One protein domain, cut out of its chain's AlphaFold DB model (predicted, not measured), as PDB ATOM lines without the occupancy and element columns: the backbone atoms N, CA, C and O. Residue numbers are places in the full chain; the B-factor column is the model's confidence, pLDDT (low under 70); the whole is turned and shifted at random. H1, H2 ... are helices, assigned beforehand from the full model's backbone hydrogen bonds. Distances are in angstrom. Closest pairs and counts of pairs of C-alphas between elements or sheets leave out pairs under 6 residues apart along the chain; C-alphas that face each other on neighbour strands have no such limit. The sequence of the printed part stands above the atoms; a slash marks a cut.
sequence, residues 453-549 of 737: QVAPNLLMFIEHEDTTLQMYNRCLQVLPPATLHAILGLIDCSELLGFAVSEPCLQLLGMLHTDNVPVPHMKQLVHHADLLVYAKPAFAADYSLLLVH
ATOM      1  N   GLN A 453      -9.825   8.561 -48.095       94.56
ATOM      2  CA  GLN A 453      -8.731   9.019 -48.957       94.56
ATOM      3  C   GLN A 453      -7.660   7.938 -49.173       94.56
ATOM      4  O   GLN A 453      -7.149   7.805 -50.282       94.56
ATOM      5  N   VAL A 454      -7.333   7.152 -48.139       94.19
ATOM      6  CA  VAL A 454      -6.381   6.029 -48.263       94.19
ATOM      7  C   VAL A 454      -7.032   4.736 -48.762       94.19
ATOM      8  O   VAL A 454      -6.341   3.856 -49.270       94.19
ATOM      9  N   ALA A 455      -8.350   4.610 -48.617       95.81
ATOM     10  CA  ALA A 455      -9.132   3.424 -48.944       95.81
ATOM     11  C   ALA A 455     -10.463   3.820 -49.626       95.81
ATOM     12  O   ALA A 455     -11.515   3.789 -48.983       95.81
ATOM     13  N   PRO A 456     -10.454   4.157 -50.936       95.44
ATOM     14  CA  PRO A 456     -11.600   4.766 -51.625       95.44
ATOM     15  C   PRO A 456     -12.912   3.974 -51.556       95.44
ATOM     16  O   PRO A 456     -13.975   4.565 -51.390       95.44
ATOM     17  N   ASN A 457     -12.851   2.638 -51.601       95.12
ATOM     18  CA  ASN A 457     -14.042   1.777 -51.495       95.12
ATOM     19  C   ASN A 457     -14.791   1.914 -50.155       95.12
ATOM     20  O   ASN A 457     -15.955   1.532 -50.074       95.12
ATOM     21  N   LEU A 458     -14.176   2.494 -49.112       95.94
ATOM     22  CA  LEU A 458     -14.889   2.819 -47.872       95.94
ATOM     23  C   LEU A 458     -16.006   3.846 -48.090       95.94
ATOM     24  O   LEU A 458     -16.911   3.896 -47.264       95.94
ATOM     25  N   LEU A 459     -15.970   4.631 -49.177       96.00
ATOM     26  CA  LEU A 459     -17.055   5.546 -49.535       96.00
ATOM     27  C   LEU A 459     -18.386   4.796 -49.672       96.00
ATOM     28  O   LEU A 459     -19.354   5.159 -49.015       96.00
ATOM     29  N   MET A 460     -18.395   3.690 -50.422       94.12
ATOM     30  CA  MET A 460     -19.594   2.861 -50.598       94.12
ATOM     31  C   MET A 460     -20.116   2.326 -49.261       94.12
ATOM     32  O   MET A 460     -21.321   2.219 -49.056       94.12
ATOM     33  N   PHE A 461     -19.207   2.017 -48.332       94.88
ATOM     34  CA  PHE A 461     -19.580   1.509 -47.018       94.88
ATOM     35  C   PHE A 461     -20.257   2.577 -46.156       94.88
ATOM     36  O   PHE A 461     -21.257   2.277 -45.510       94.88
ATOM     37  N   ILE A 462     -19.759   3.816 -46.167       95.44
ATOM     38  CA  ILE A 462     -20.362   4.921 -45.404       95.44
ATOM     39  C   ILE A 462     -21.589   5.548 -46.087       95.44
ATOM     40  O   ILE A 462     -22.337   6.272 -45.443       95.44
ATOM     41  N   GLU A 463     -21.790   5.300 -47.379       94.56
ATOM     42  CA  GLU A 463     -23.000   5.704 -48.108       94.56
ATOM     43  C   GLU A 463     -24.160   4.721 -47.914       94.56
ATOM     44  O   GLU A 463     -25.314   5.085 -48.127       94.56
ATOM     45  N   HIS A 464     -23.873   3.484 -47.504       94.56
ATOM     46  CA  HIS A 464     -24.894   2.460 -47.317       94.56
ATOM     47  C   HIS A 464     -25.803   2.785 -46.120       94.56
ATOM     48  O   HIS A 464     -25.323   2.979 -45.003       94.56
ATOM     49  N   GLU A 465     -27.122   2.787 -46.342       90.19
ATOM     50  CA  GLU A 465     -28.135   3.261 -45.378       90.19
ATOM     51  C   GLU A 465     -28.094   2.523 -44.030       90.19
ATOM     52  O   GLU A 465     -28.253   3.137 -42.976       90.19
ATOM     53  N   ASP A 466     -27.821   1.215 -44.049       92.50
ATOM     54  CA  ASP A 466     -27.735   0.393 -42.832       92.50
ATOM     55  C   ASP A 466     -26.410   0.547 -42.058       92.50
ATOM     56  O   ASP A 466     -26.248  -0.012 -40.967       92.50
ATOM     57  N   THR A 467     -25.428   1.279 -42.595       94.06
ATOM     58  CA  THR A 467     -24.136   1.445 -41.927       94.06
ATOM     59  C   THR A 467     -24.242   2.459 -40.794       94.06
ATOM     60  O   THR A 467     -24.471   3.650 -40.989       94.06
ATOM     61  N   THR A 468     -23.967   2.001 -39.575       93.38
ATOM     62  CA  THR A 468     -23.866   2.869 -38.393       93.38
ATOM     63  C   THR A 468     -22.412   3.178 -38.042       93.38
ATOM     64  O   THR A 468     -21.504   2.398 -38.345       93.38
ATOM     65  N   LEU A 469     -22.174   4.267 -37.299       94.69
ATOM     66  CA  LEU A 469     -20.832   4.609 -36.804       94.69
ATOM     67  C   LEU A 469     -20.220   3.476 -35.967       94.69
ATOM     68  O   LEU A 469     -19.018   3.227 -36.028       94.69
ATOM     69  N   GLN A 470     -21.045   2.764 -35.195       93.69
ATOM     70  CA  GLN A 470     -20.594   1.636 -34.384       93.69
ATOM     71  C   GLN A 470     -20.089   0.478 -35.256       93.69
ATOM     72  O   GLN A 470     -19.053  -0.108 -34.945       93.69
ATOM     73  N   MET A 471     -20.795   0.159 -36.345       94.00
ATOM     74  CA  MET A 471     -20.377  -0.885 -37.285       94.00
ATOM     75  C   MET A 471     -19.120  -0.475 -38.045       94.00
ATOM     76  O   MET A 471     -18.179  -1.260 -38.120       94.00
ATOM     77  N   TYR A 472     -19.065   0.771 -38.523       95.25
ATOM     78  CA  TYR A 472     -17.882   1.324 -39.177       95.25
ATOM     79  C   TYR A 472     -16.632   1.215 -38.289       95.25
ATOM     80  O   TYR A 472     -15.610   0.666 -38.707       95.25
ATOM     81  N   ASN A 473     -16.739   1.651 -37.031       94.56
ATOM     82  CA  ASN A 473     -15.641   1.573 -36.070       94.56
ATOM     83  C   ASN A 473     -15.246   0.125 -35.753       94.56
ATOM     84  O   ASN A 473     -14.056  -0.171 -35.685       94.56
ATOM     85  N   ARG A 474     -16.214  -0.793 -35.608       94.81
ATOM     86  CA  ARG A 474     -15.930  -2.222 -35.393       94.81
ATOM     87  C   ARG A 474     -15.158  -2.822 -36.566       94.81
ATOM     88  O   ARG A 474     -14.175  -3.525 -36.344       94.81
ATOM     89  N   CYS A 475     -15.575  -2.538 -37.801       96.31
ATOM     90  CA  CYS A 475     -14.875  -3.005 -38.995       96.31
ATOM     91  C   CYS A 475     -13.417  -2.540 -38.986       96.31
ATOM     92  O   CYS A 475     -12.529  -3.370 -39.146       96.31
ATOM     93  N   LEU A 476     -13.163  -1.254 -38.726       94.94
ATOM     94  CA  LEU A 476     -11.804  -0.700 -38.696       94.94
ATOM     95  C   LEU A 476     -10.959  -1.143 -37.498       94.94
ATOM     96  O   LEU A 476      -9.733  -1.135 -37.573       94.94
ATOM     97  N   GLN A 477     -11.597  -1.525 -36.393       95.62
ATOM     98  CA  GLN A 477     -10.907  -2.079 -35.233       95.62
ATOM     99  C   GLN A 477     -10.363  -3.485 -35.520       95.62
ATOM    100  O   GLN A 477      -9.297  -3.842 -35.022       95.62
ATOM    101  N   VAL A 478     -11.097  -4.287 -36.297       96.19
ATOM    102  CA  VAL A 478     -10.727  -5.676 -36.610       96.19
ATOM    103  C   VAL A 478      -9.896  -5.770 -37.890       96.19
ATOM    104  O   VAL A 478      -8.961  -6.566 -37.960       96.19
ATOM    105  N   LEU A 479     -10.234  -4.973 -38.903       95.81
ATOM    106  CA  LEU A 479      -9.647  -5.021 -40.235       95.81
ATOM    107  C   LEU A 479      -9.009  -3.666 -40.583       95.81
ATOM    108  O   LEU A 479      -9.692  -2.642 -40.546       95.81
ATOM    109  N   PRO A 480      -7.723  -3.632 -40.979       93.88
ATOM    110  CA  PRO A 480      -7.081  -2.400 -41.427       93.88
ATOM    111  C   PRO A 480      -7.803  -1.762 -42.631       93.88
ATOM    112  O   PRO A 480      -8.353  -2.496 -43.460       93.88
ATOM    113  N   PRO A 481      -7.730  -0.425 -42.819       93.44
ATOM    114  CA  PRO A 481      -8.379   0.263 -43.943       93.44
ATOM    115  C   PRO A 481      -8.046  -0.333 -45.317       93.44
ATOM    116  O   PRO A 481      -8.937  -0.507 -46.142       93.44
ATOM    117  N   ALA A 482      -6.782  -0.700 -45.552       93.12
ATOM    118  CA  ALA A 482      -6.343  -1.303 -46.812       93.12
ATOM    119  C   ALA A 482      -6.974  -2.686 -47.059       93.12
ATOM    120  O   ALA A 482      -7.339  -3.015 -48.185       93.12
ATOM    121  N   THR A 483      -7.149  -3.481 -46.002       95.00
ATOM    122  CA  THR A 483      -7.808  -4.789 -46.077       95.00
ATOM    123  C   THR A 483      -9.301  -4.627 -46.343       95.00
ATOM    124  O   THR A 483      -9.833  -5.285 -47.232       95.00
ATOM    125  N   LEU A 484      -9.976  -3.708 -45.641       95.75
ATOM    126  CA  LEU A 484     -11.381  -3.389 -45.918       95.75
ATOM    127  C   LEU A 484     -11.583  -2.865 -47.338       95.75
ATOM    128  O   LEU A 484     -12.537  -3.264 -47.996       95.75
ATOM    129  N   HIS A 485     -10.679  -2.016 -47.827       95.69
ATOM    130  CA  HIS A 485     -10.703  -1.527 -49.202       95.69
ATOM    131  C   HIS A 485     -10.687  -2.673 -50.216       95.69
ATOM    132  O   HIS A 485     -11.527  -2.706 -51.116       95.69
ATOM    133  N   ALA A 486      -9.754  -3.616 -50.045       95.81
ATOM    134  CA  ALA A 486      -9.628  -4.776 -50.916       95.81
ATOM    135  C   ALA A 486     -10.867  -5.679 -50.836       95.81
ATOM    136  O   ALA A 486     -11.391  -6.089 -51.868       95.81
ATOM    137  N   ILE A 487     -11.380  -5.931 -49.629       96.31
ATOM    138  CA  ILE A 487     -12.588  -6.737 -49.407       96.31
ATOM    139  C   ILE A 487     -13.815  -6.096 -50.067       96.31
ATOM    140  O   ILE A 487     -14.534  -6.786 -50.781       96.31
ATOM    141  N   LEU A 488     -14.028  -4.788 -49.901       95.69
ATOM    142  CA  LEU A 488     -15.126  -4.047 -50.539       95.69
ATOM    143  C   LEU A 488     -14.998  -3.964 -52.071       95.69
ATOM    144  O   LEU A 488     -15.946  -3.590 -52.749       95.69
ATOM    145  N   GLY A 489     -13.832  -4.308 -52.629       94.56
ATOM    146  CA  GLY A 489     -13.663  -4.522 -54.069       94.56
ATOM    147  C   GLY A 489     -14.093  -5.916 -54.546       94.56
ATOM    148  O   GLY A 489     -14.210  -6.133 -55.749       94.56
ATOM    149  N   LEU A 490     -14.306  -6.863 -53.626       93.38
ATOM    150  CA  LEU A 490     -14.651  -8.262 -53.908       93.38
ATOM    151  C   LEU A 490     -16.105  -8.594 -53.544       93.38
ATOM    152  O   LEU A 490     -16.767  -9.339 -54.268       93.38
ATOM    153  N   ILE A 491     -16.584  -8.066 -52.419       94.94
ATOM    154  CA  ILE A 491     -17.944  -8.248 -51.902       94.94
ATOM    155  C   ILE A 491     -18.631  -6.893 -51.745       94.94
ATOM    156  O   ILE A 491     -17.964  -5.869 -51.593       94.94
ATOM    157  N   ASP A 492     -19.960  -6.883 -51.787       92.94
ATOM    158  CA  ASP A 492     -20.724  -5.653 -51.586       92.94
ATOM    159  C   ASP A 492     -20.854  -5.279 -50.096       92.94
ATOM    160  O   ASP A 492     -20.411  -5.988 -49.186       92.94
ATOM    161  N   CYS A 493     -21.443  -4.109 -49.838       93.25
ATOM    162  CA  CYS A 493     -21.616  -3.614 -48.476       93.25
ATOM    163  C   CYS A 493     -22.612  -4.458 -47.673       93.25
ATOM    164  O   CYS A 493     -22.381  -4.674 -46.488       93.25
ATOM    165  N   SER A 494     -23.680  -4.975 -48.287       92.56
ATOM    166  CA  SER A 494     -24.662  -5.815 -47.592       92.56
ATOM    167  C   SER A 494     -24.030  -7.133 -47.120       92.56
ATOM    168  O   SER A 494     -24.259  -7.572 -45.991       92.56
ATOM    169  N   GLU A 495     -23.155  -7.720 -47.937       95.19
ATOM    170  CA  GLU A 495     -22.338  -8.886 -47.601       95.19
ATOM    171  C   GLU A 495     -21.333  -8.558 -46.482       95.19
ATOM    172  O   GLU A 495     -21.227  -9.306 -45.509       95.19
ATOM    173  N   LEU A 496     -20.640  -7.413 -46.541       96.19
ATOM    174  CA  LEU A 496     -19.770  -6.974 -45.440       96.19
ATOM    175  C   LEU A 496     -20.555  -6.818 -44.126       96.19
ATOM    176  O   LEU A 496     -20.087  -7.260 -43.075       96.19
ATOM    177  N   LEU A 497     -21.749  -6.219 -44.171       94.00
ATOM    178  CA  LEU A 497     -22.605  -6.020 -42.999       94.00
ATOM    179  C   LEU A 497     -23.026  -7.356 -42.368       94.00
ATOM    180  O   LEU A 497     -23.064  -7.463 -41.140       94.00
ATOM    181  N   GLY A 498     -23.245  -8.395 -43.180       94.19
ATOM    182  CA  GLY A 498     -23.508  -9.748 -42.691       94.19
ATOM    183  C   GLY A 498     -22.337 -10.359 -41.907       94.19
ATOM    184  O   GLY A 498     -22.558 -11.067 -40.927       94.19
ATOM    185  N   PHE A 499     -21.087 -10.022 -42.244       96.00
ATOM    186  CA  PHE A 499     -19.924 -10.372 -41.415       96.00
ATOM    187  C   PHE A 499     -19.733  -9.418 -40.227       96.00
ATOM    188  O   PHE A 499     -19.279  -9.842 -39.165       96.00
ATOM    189  N   ALA A 500     -20.121  -8.148 -40.353       94.19
ATOM    190  CA  ALA A 500     -19.982  -7.137 -39.302       94.19
ATOM    191  C   ALA A 500     -20.881  -7.369 -38.069       94.19
ATOM    192  O   ALA A 500     -20.750  -6.663 -37.059       94.19
ATOM    193  N   VAL A 501     -21.749  -8.388 -38.106       91.19
ATOM    194  CA  VAL A 501     -22.590  -8.824 -36.977       91.19
ATOM    195  C   VAL A 501     -21.780  -9.115 -35.710       91.19
ATOM    196  O   VAL A 501     -22.263  -8.862 -34.606       91.19
ATOM    197  N   SER A 502     -20.535  -9.593 -35.840       93.19
ATOM    198  CA  SER A 502     -19.644  -9.853 -34.704       93.19
ATOM    199  C   SER A 502     -18.161  -9.739 -35.077       93.19
ATOM    200  O   SER A 502     -17.786  -9.929 -36.232       93.19
ATOM    201  N   GLU A 503     -17.297  -9.462 -34.096       95.50
ATOM    202  CA  GLU A 503     -15.844  -9.414 -34.324       95.50
ATOM    203  C   GLU A 503     -15.259 -10.745 -34.832       95.50
ATOM    204  O   GLU A 503     -14.474 -10.693 -35.778       95.50
ATOM    205  N   PRO A 504     -15.648 -11.936 -34.320       96.31
ATOM    206  CA  PRO A 504     -15.164 -13.206 -34.869       96.31
ATOM    207  C   PRO A 504     -15.516 -13.407 -36.348       96.31
ATOM    208  O   PRO A 504     -14.708 -13.935 -37.107       96.31
ATOM    209  N   CYS A 505     -16.694 -12.955 -36.789       96.81
ATOM    210  CA  CYS A 505     -17.074 -13.019 -38.202       96.81
ATOM    211  C   CYS A 505     -16.206 -12.100 -39.072       96.81
ATOM    212  O   CYS A 505     -15.795 -12.505 -40.156       96.81
ATOM    213  N   LEU A 506     -15.878 -10.894 -38.593       97.00
ATOM    214  CA  LEU A 506     -14.943  -9.993 -39.278       97.00
ATOM    215  C   LEU A 506     -13.515 -10.557 -39.311       97.00
ATOM    216  O   LEU A 506     -12.841 -10.450 -40.332       97.00
ATOM    217  N   GLN A 507     -13.063 -11.192 -38.226       96.94
ATOM    218  CA  GLN A 507     -11.770 -11.883 -38.188       96.94
ATOM    219  C   GLN A 507     -11.730 -13.025 -39.202       96.94
ATOM    220  O   GLN A 507     -10.764 -13.131 -39.957       96.94
ATOM    221  N   LEU A 508     -12.796 -13.835 -39.268       97.56
ATOM    222  CA  LEU A 508     -12.937 -14.864 -40.291       97.56
ATOM    223  C   LEU A 508     -12.882 -14.235 -41.686       97.56
ATOM    224  O   LEU A 508     -12.083 -14.684 -42.492       97.56
ATOM    225  N   LEU A 509     -13.638 -13.167 -41.963       97.75
ATOM    226  CA  LEU A 509     -13.603 -12.473 -43.256       97.75
ATOM    227  C   LEU A 509     -12.181 -12.020 -43.646       97.75
ATOM    228  O   LEU A 509     -11.769 -12.205 -44.792       97.75
ATOM    229  N   GLY A 510     -11.409 -11.495 -42.691       97.12
ATOM    230  CA  GLY A 510      -9.994 -11.164 -42.885       97.12
ATOM    231  C   GLY A 510      -9.125 -12.375 -43.244       97.12
ATOM    232  O   GLY A 510      -8.284 -12.285 -44.142       97.12
ATOM    233  N   MET A 511      -9.352 -13.524 -42.598       97.19
ATOM    234  CA  MET A 511      -8.696 -14.792 -42.953       97.19
ATOM    235  C   MET A 511      -9.112 -15.280 -44.344       97.19
ATOM    236  O   MET A 511      -8.245 -15.640 -45.128       97.19
ATOM    237  N   LEU A 512     -10.404 -15.222 -44.697       97.50
ATOM    238  CA  LEU A 512     -10.893 -15.613 -46.029       97.50
ATOM    239  C   LEU A 512     -10.212 -14.801 -47.135       97.50
ATOM    240  O   LEU A 512      -9.809 -15.358 -48.154       97.50
ATOM    241  N   HIS A 513     -10.055 -13.494 -46.914       96.75
ATOM    242  CA  HIS A 513      -9.329 -12.623 -47.832       96.75
ATOM    243  C   HIS A 513      -7.843 -13.005 -47.924       96.75
ATOM    244  O   HIS A 513      -7.313 -13.138 -49.024       96.75
ATOM    245  N   THR A 514      -7.186 -13.231 -46.783       96.56
ATOM    246  CA  THR A 514      -5.756 -13.587 -46.715       96.56
ATOM    247  C   THR A 514      -5.463 -14.939 -47.377       96.56
ATOM    248  O   THR A 514      -4.473 -15.081 -48.094       96.56
ATOM    249  N   ASP A 515      -6.352 -15.915 -47.195       96.88
ATOM    250  CA  ASP A 515      -6.230 -17.268 -47.745       96.88
ATOM    251  C   ASP A 515      -6.686 -17.360 -49.214       96.88
ATOM    252  O   ASP A 515      -6.657 -18.443 -49.800       96.88
ATOM    253  N   ASN A 516      -7.073 -16.237 -49.835       96.31
ATOM    254  CA  ASN A 516      -7.577 -16.159 -51.211       96.31
ATOM    255  C   ASN A 516      -8.775 -17.088 -51.464       96.31
ATOM    256  O   ASN A 516      -8.860 -17.766 -52.493       96.31
ATOM    257  N   VAL A 517      -9.713 -17.130 -50.516       97.50
ATOM    258  CA  VAL A 517     -10.955 -17.888 -50.676       97.50
ATOM    259  C   VAL A 517     -11.749 -17.325 -51.864       97.50
ATOM    260  O   VAL A 517     -11.901 -16.106 -51.972       97.50
ATOM    261  N   PRO A 518     -12.289 -18.177 -52.760       97.62
ATOM    262  CA  PRO A 518     -13.099 -17.712 -53.878       97.62
ATOM    263  C   PRO A 518     -14.278 -16.843 -53.422       97.62
ATOM    264  O   PRO A 518     -15.056 -17.244 -52.555       97.62
ATOM    265  N   VAL A 519     -14.468 -15.690 -54.072       96.50
ATOM    266  CA  VAL A 519     -15.565 -14.749 -53.772       96.50
ATOM    267  C   VAL A 519     -16.939 -15.437 -53.703       96.50
ATOM    268  O   VAL A 519     -17.657 -15.189 -52.736       96.50
ATOM    269  N   PRO A 520     -17.320 -16.361 -54.617       97.00
ATOM    270  CA  PRO A 520     -18.598 -17.068 -54.503       97.00
ATOM    271  C   PRO A 520     -18.773 -17.832 -53.184       97.00
ATOM    272  O   PRO A 520     -19.878 -17.877 -52.650       97.00
ATOM    273  N   HIS A 521     -17.699 -18.399 -52.623       97.12
ATOM    274  CA  HIS A 521     -17.761 -19.109 -51.344       97.12
ATOM    275  C   HIS A 521     -17.929 -18.134 -50.173       97.12
ATOM    276  O   HIS A 521     -18.687 -18.423 -49.250       97.12
ATOM    277  N   MET A 522     -17.283 -16.964 -50.227       96.38
ATOM    278  CA  MET A 522     -17.467 -15.898 -49.232       96.38
ATOM    279  C   MET A 522     -18.919 -15.397 -49.218       96.38
ATOM    280  O   MET A 522     -19.523 -15.292 -48.150       96.38
ATOM    281  N   LYS A 523     -19.501 -15.168 -50.404       95.50
ATOM    282  CA  LYS A 523     -20.902 -14.748 -50.579       95.50
ATOM    283  C   LYS A 523     -21.901 -15.814 -50.115       95.50
ATOM    284  O   LYS A 523     -22.913 -15.498 -49.509       95.50
ATOM    285  N   GLN A 524     -21.624 -17.096 -50.350       95.44
ATOM    286  CA  GLN A 524     -22.458 -18.174 -49.801       95.44
ATOM    287  C   GLN A 524     -22.364 -18.240 -48.275       95.44
ATOM    288  O   GLN A 524     -23.368 -18.447 -47.597       95.44
ATOM    289  N   LEU A 525     -21.161 -18.051 -47.725       96.12
ATOM    290  CA  LEU A 525     -20.916 -18.191 -46.297       96.12
ATOM    291  C   LEU A 525     -21.673 -17.153 -45.465       96.12
ATOM    292  O   LEU A 525     -22.186 -17.508 -44.406       96.12
ATOM    293  N   VAL A 526     -21.752 -15.895 -45.915       95.44
ATOM    294  CA  VAL A 526     -22.399 -14.834 -45.125       95.44
ATOM    295  C   VAL A 526     -23.882 -15.117 -44.855       95.44
ATOM    296  O   VAL A 526     -24.416 -14.727 -43.819       95.44
ATOM    297  N   HIS A 527     -24.535 -15.862 -45.747       93.50
ATOM    298  CA  HIS A 527     -25.934 -16.271 -45.612       93.50
ATOM    299  C   HIS A 527     -26.104 -17.674 -45.012       93.50
ATOM    300  O   HIS A 527     -27.231 -18.140 -44.838       93.50
ATOM    301  N   HIS A 528     -25.008 -18.366 -44.697       94.88
ATOM    302  CA  HIS A 528     -25.045 -19.732 -44.197       94.88
ATOM    303  C   HIS A 528     -25.307 -19.764 -42.683       94.88
ATOM    304  O   HIS A 528     -24.684 -19.037 -41.909       94.88
ATOM    305  N   ALA A 529     -26.193 -20.662 -42.239       92.12
ATOM    306  CA  ALA A 529     -26.634 -20.744 -40.841       92.12
ATOM    307  C   ALA A 529     -25.481 -20.990 -39.846       92.12
ATOM    308  O   ALA A 529     -25.506 -20.498 -38.717       92.12
ATOM    309  N   ASP A 530     -24.445 -21.707 -40.285       89.00
ATOM    310  CA  ASP A 530     -23.307 -22.082 -39.440       89.00
ATOM    311  C   ASP A 530     -22.181 -21.025 -39.386       89.00
ATOM    312  O   ASP A 530     -21.137 -21.284 -38.782       89.00
ATOM    313  N   LEU A 531     -22.357 -19.831 -39.976       94.56
ATOM    314  CA  LEU A 531     -21.335 -18.768 -39.982       94.56
ATOM    315  C   LEU A 531     -20.773 -18.500 -38.575       94.56
ATOM    316  O   LEU A 531     -19.562 -18.538 -38.366       94.56
ATOM    317  N   LEU A 532     -21.650 -18.292 -37.588       94.69
ATOM    318  CA  LEU A 532     -21.247 -18.004 -36.204       94.69
ATOM    319  C   LEU A 532     -20.552 -19.189 -35.520       94.69
ATOM    320  O   LEU A 532     -19.766 -18.995 -34.590       94.69
ATOM    321  N   VAL A 533     -20.842 -20.420 -35.948       93.56
ATOM    322  CA  VAL A 533     -20.212 -21.624 -35.398       93.56
ATOM    323  C   VAL A 533     -18.752 -21.672 -35.832       93.56
ATOM    324  O   VAL A 533     -17.870 -21.826 -34.983       93.56
ATOM    325  N   TYR A 534     -18.499 -21.484 -37.128       93.75
ATOM    326  CA  TYR A 534     -17.164 -21.618 -37.709       93.75
ATOM    327  C   TYR A 534     -16.326 -20.337 -37.675       93.75
ATOM    328  O   TYR A 534     -15.113 -20.405 -37.850       93.75
ATOM    329  N   ALA A 535     -16.924 -19.190 -37.343       95.62
ATOM    330  CA  ALA A 535     -16.195 -17.961 -37.019       95.62
ATOM    331  C   ALA A 535     -15.444 -18.026 -35.678       95.62
ATOM    332  O   ALA A 535     -14.619 -17.162 -35.385       95.62
ATOM    333  N   LYS A 536     -15.700 -19.035 -34.834       93.88
ATOM    334  CA  LYS A 536     -14.993 -19.183 -33.555       93.88
ATOM    335  C   LYS A 536     -13.490 -19.411 -33.790       93.88
ATOM    336  O   LYS A 536     -13.141 -20.219 -34.654       93.88
ATOM    337  N   PRO A 537     -12.594 -18.832 -32.961       91.25
ATOM    338  CA  PRO A 537     -11.142 -18.959 -33.138       91.25
ATOM    339  C   PRO A 537     -10.623 -20.402 -33.226       91.25
ATOM    340  O   PRO A 537      -9.635 -20.660 -33.902       91.25
ATOM    341  N   ALA A 538     -11.306 -21.351 -32.577       91.00
ATOM    342  CA  ALA A 538     -10.952 -22.770 -32.612       91.00
ATOM    343  C   ALA A 538     -11.119 -23.431 -33.996       91.00
ATOM    344  O   ALA A 538     -10.528 -24.481 -34.230       91.00
ATOM    345  N   PHE A 539     -11.926 -22.847 -34.891       94.75
ATOM    346  CA  PHE A 539     -12.232 -23.406 -36.213       94.75
ATOM    347  C   PHE A 539     -11.827 -22.486 -37.368       94.75
ATOM    348  O   PHE A 539     -11.488 -22.996 -38.432       94.75
ATOM    349  N   ALA A 540     -11.847 -21.164 -37.165       94.88
ATOM    350  CA  ALA A 540     -11.786 -20.161 -38.230       94.88
ATOM    351  C   ALA A 540     -10.652 -20.384 -39.244       94.88
ATOM    352  O   ALA A 540     -10.919 -20.434 -40.441       94.88
ATOM    353  N   ALA A 541      -9.420 -20.604 -38.772       95.12
ATOM    354  CA  ALA A 541      -8.255 -20.788 -39.641       95.12
ATOM    355  C   ALA A 541      -8.278 -22.109 -40.435       95.12
ATOM    356  O   ALA A 541      -7.831 -22.172 -41.575       95.12
ATOM    357  N   ASP A 542      -8.788 -23.197 -39.851       95.62
ATOM    358  CA  ASP A 542      -8.901 -24.462 -40.584       95.62
ATOM    359  C   ASP A 542     -10.087 -24.420 -41.564       95.62
ATOM    360  O   ASP A 542     -10.028 -25.008 -42.645       95.62
ATOM    361  N   TYR A 543     -11.148 -23.695 -41.199       97.12
ATOM    362  CA  TYR A 543     -12.346 -23.518 -42.009       97.12
ATOM    363  C   TYR A 543     -12.093 -22.629 -43.233       97.12
ATOM    364  O   TYR A 543     -12.508 -22.998 -44.332       97.12
ATOM    365  N   SER A 544     -11.356 -21.522 -43.089       97.38
ATOM    366  CA  SER A 544     -10.964 -20.662 -44.216       97.38
ATOM    367  C   SER A 544     -10.178 -21.442 -45.274       97.38
ATOM    368  O   SER A 544     -10.505 -21.390 -46.458       97.38
ATOM    369  N   LEU A 545      -9.225 -22.277 -44.850       97.00
ATOM    370  CA  LEU A 545      -8.433 -23.123 -45.746       97.00
ATOM    371  C   LEU A 545      -9.249 -24.226 -46.435       97.00
ATOM    372  O   LEU A 545      -8.908 -24.642 -47.545       97.00
ATOM    373  N   LEU A 546     -10.315 -24.729 -45.805       97.25
ATOM    374  CA  LEU A 546     -11.254 -25.633 -46.477       97.25
ATOM    375  C   LEU A 546     -12.096 -24.891 -47.517       97.25
ATOM    376  O   LEU A 546     -12.308 -25.427 -48.607       97.25
ATOM    377  N   LEU A 547     -12.517 -23.661 -47.212       97.69
ATOM    378  CA  LEU A 547     -13.301 -22.823 -48.120       97.69
ATOM    379  C   LEU A 547     -12.541 -22.425 -49.388       97.69
ATOM    380  O   LEU A 547     -13.170 -22.082 -50.381       97.69
ATOM    381  N   VAL A 548     -11.213 -22.535 -49.422       97.50
ATOM    382  CA  VAL A 548     -10.446 -22.402 -50.674       97.50
ATOM    383  C   VAL A 548     -10.859 -23.465 -51.704       97.50
ATOM    384  O   VAL A 548     -10.831 -23.217 -52.906       97.50
ATOM    385  N   HIS A 549     -11.261 -24.653 -51.244       96.06
ATOM    386  CA  HIS A 549     -11.514 -25.810 -52.106       96.06
ATOM    387  C   HIS A 549     -12.982 -26.219 -52.172       96.06
ATOM    388  O   HIS A 549     -13.408 -26.760 -53.191       96.06
TER     389      HIS A 549
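What this domain is: This is residues 453 to 549 of the 737 residues of an uncharacterized protein of Paenibacillus pectinilyticus (UniProt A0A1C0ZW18). Eight short helices are piled crosswise into an elongated body, with the longest, H5, near the middle, H1 at one end of the long axis and H8 at the other. H2 packs on residues 503 to 507 of H5 from the side towards H1, H4 meets H5 only at the corner by their link, H8 crosses H5 on the far side, and H6 runs back nearly alongside H5. The printed part has 97 residues, with the named helices in the order H1 to H8 and no named strand; the class is all helix. The whole is compact, with a radius of gyration of the C-alphas of 12.4 A, and spans 34 by 21 by 20 A.

How they stand to each other: H1, residues 458 to 463, touches H3, residues 481 to 488, at a steep tilt of 66 degrees; their closest C-alphas, of Leu 458 and His 485, are 6.2 A apart. H2, residues 469 to 478, touches residues 503 to 507 alone of H5, residues 503 to 514; the closest C-alphas are those of Val 478 and Gln 507, 6.5 A apart, and the tilt is steep, 53 degrees. H4, residues 493 to 499, touches H6, residues 519 to 526, with the C-alphas of Gly 498 and Val 526 closest at 5.7 A. H4 and H5 only just touch, with 3 pairs of C-alphas within 8 A, and only at the corner; Phe 499 and Cys 505 have the closest C-alphas, 5.0 A apart. H5 is the hub, touching four helices. H5 and H6 are close but not clearly touching, opposite ways at a shallow tilt of 11 degrees; their closest C-alphas, of Leu 512 and Met 522, are 7.3 A apart. H7, residues 531 to 534, only just touches H5, with 3 pairs of C-alphas within 8 A; the closest are those of Cys 505 and Leu 532, 6.8 A apart. H8, residues 540 to 547, touches residues 508 to 512 alone of H5 at a steep tilt of 46 degrees, with the C-alphas of Leu 512 and Ser 544 closest at 5.4 A. H1 and H8 are apart. In H1 to H6 every O i to N i+4 pair is within hydrogen-bond range, in H8 3 of 4 are, and H7 is too short for such a pair.

Where its parts are: H1 begins at C-alpha 458, (-14.889, 2.819, -47.872). H2 is 14.4 A long from first to last C-alpha, H5 16.5 A and H6 11.0 A. H5 begins at C-alpha 503, (-15.844, -9.414, -34.324). H8 ends at C-alpha 547, (-13.301, -22.823, -48.120).

The domain as a whole: The two C-alphas farthest apart, of Gln 453 and Ala 538, are 35.8 A apart. The printed part has no cut, and the seven links between its helices are tight. Mean pLDDT of the printed part is 95.1, and no printed residue is under 70.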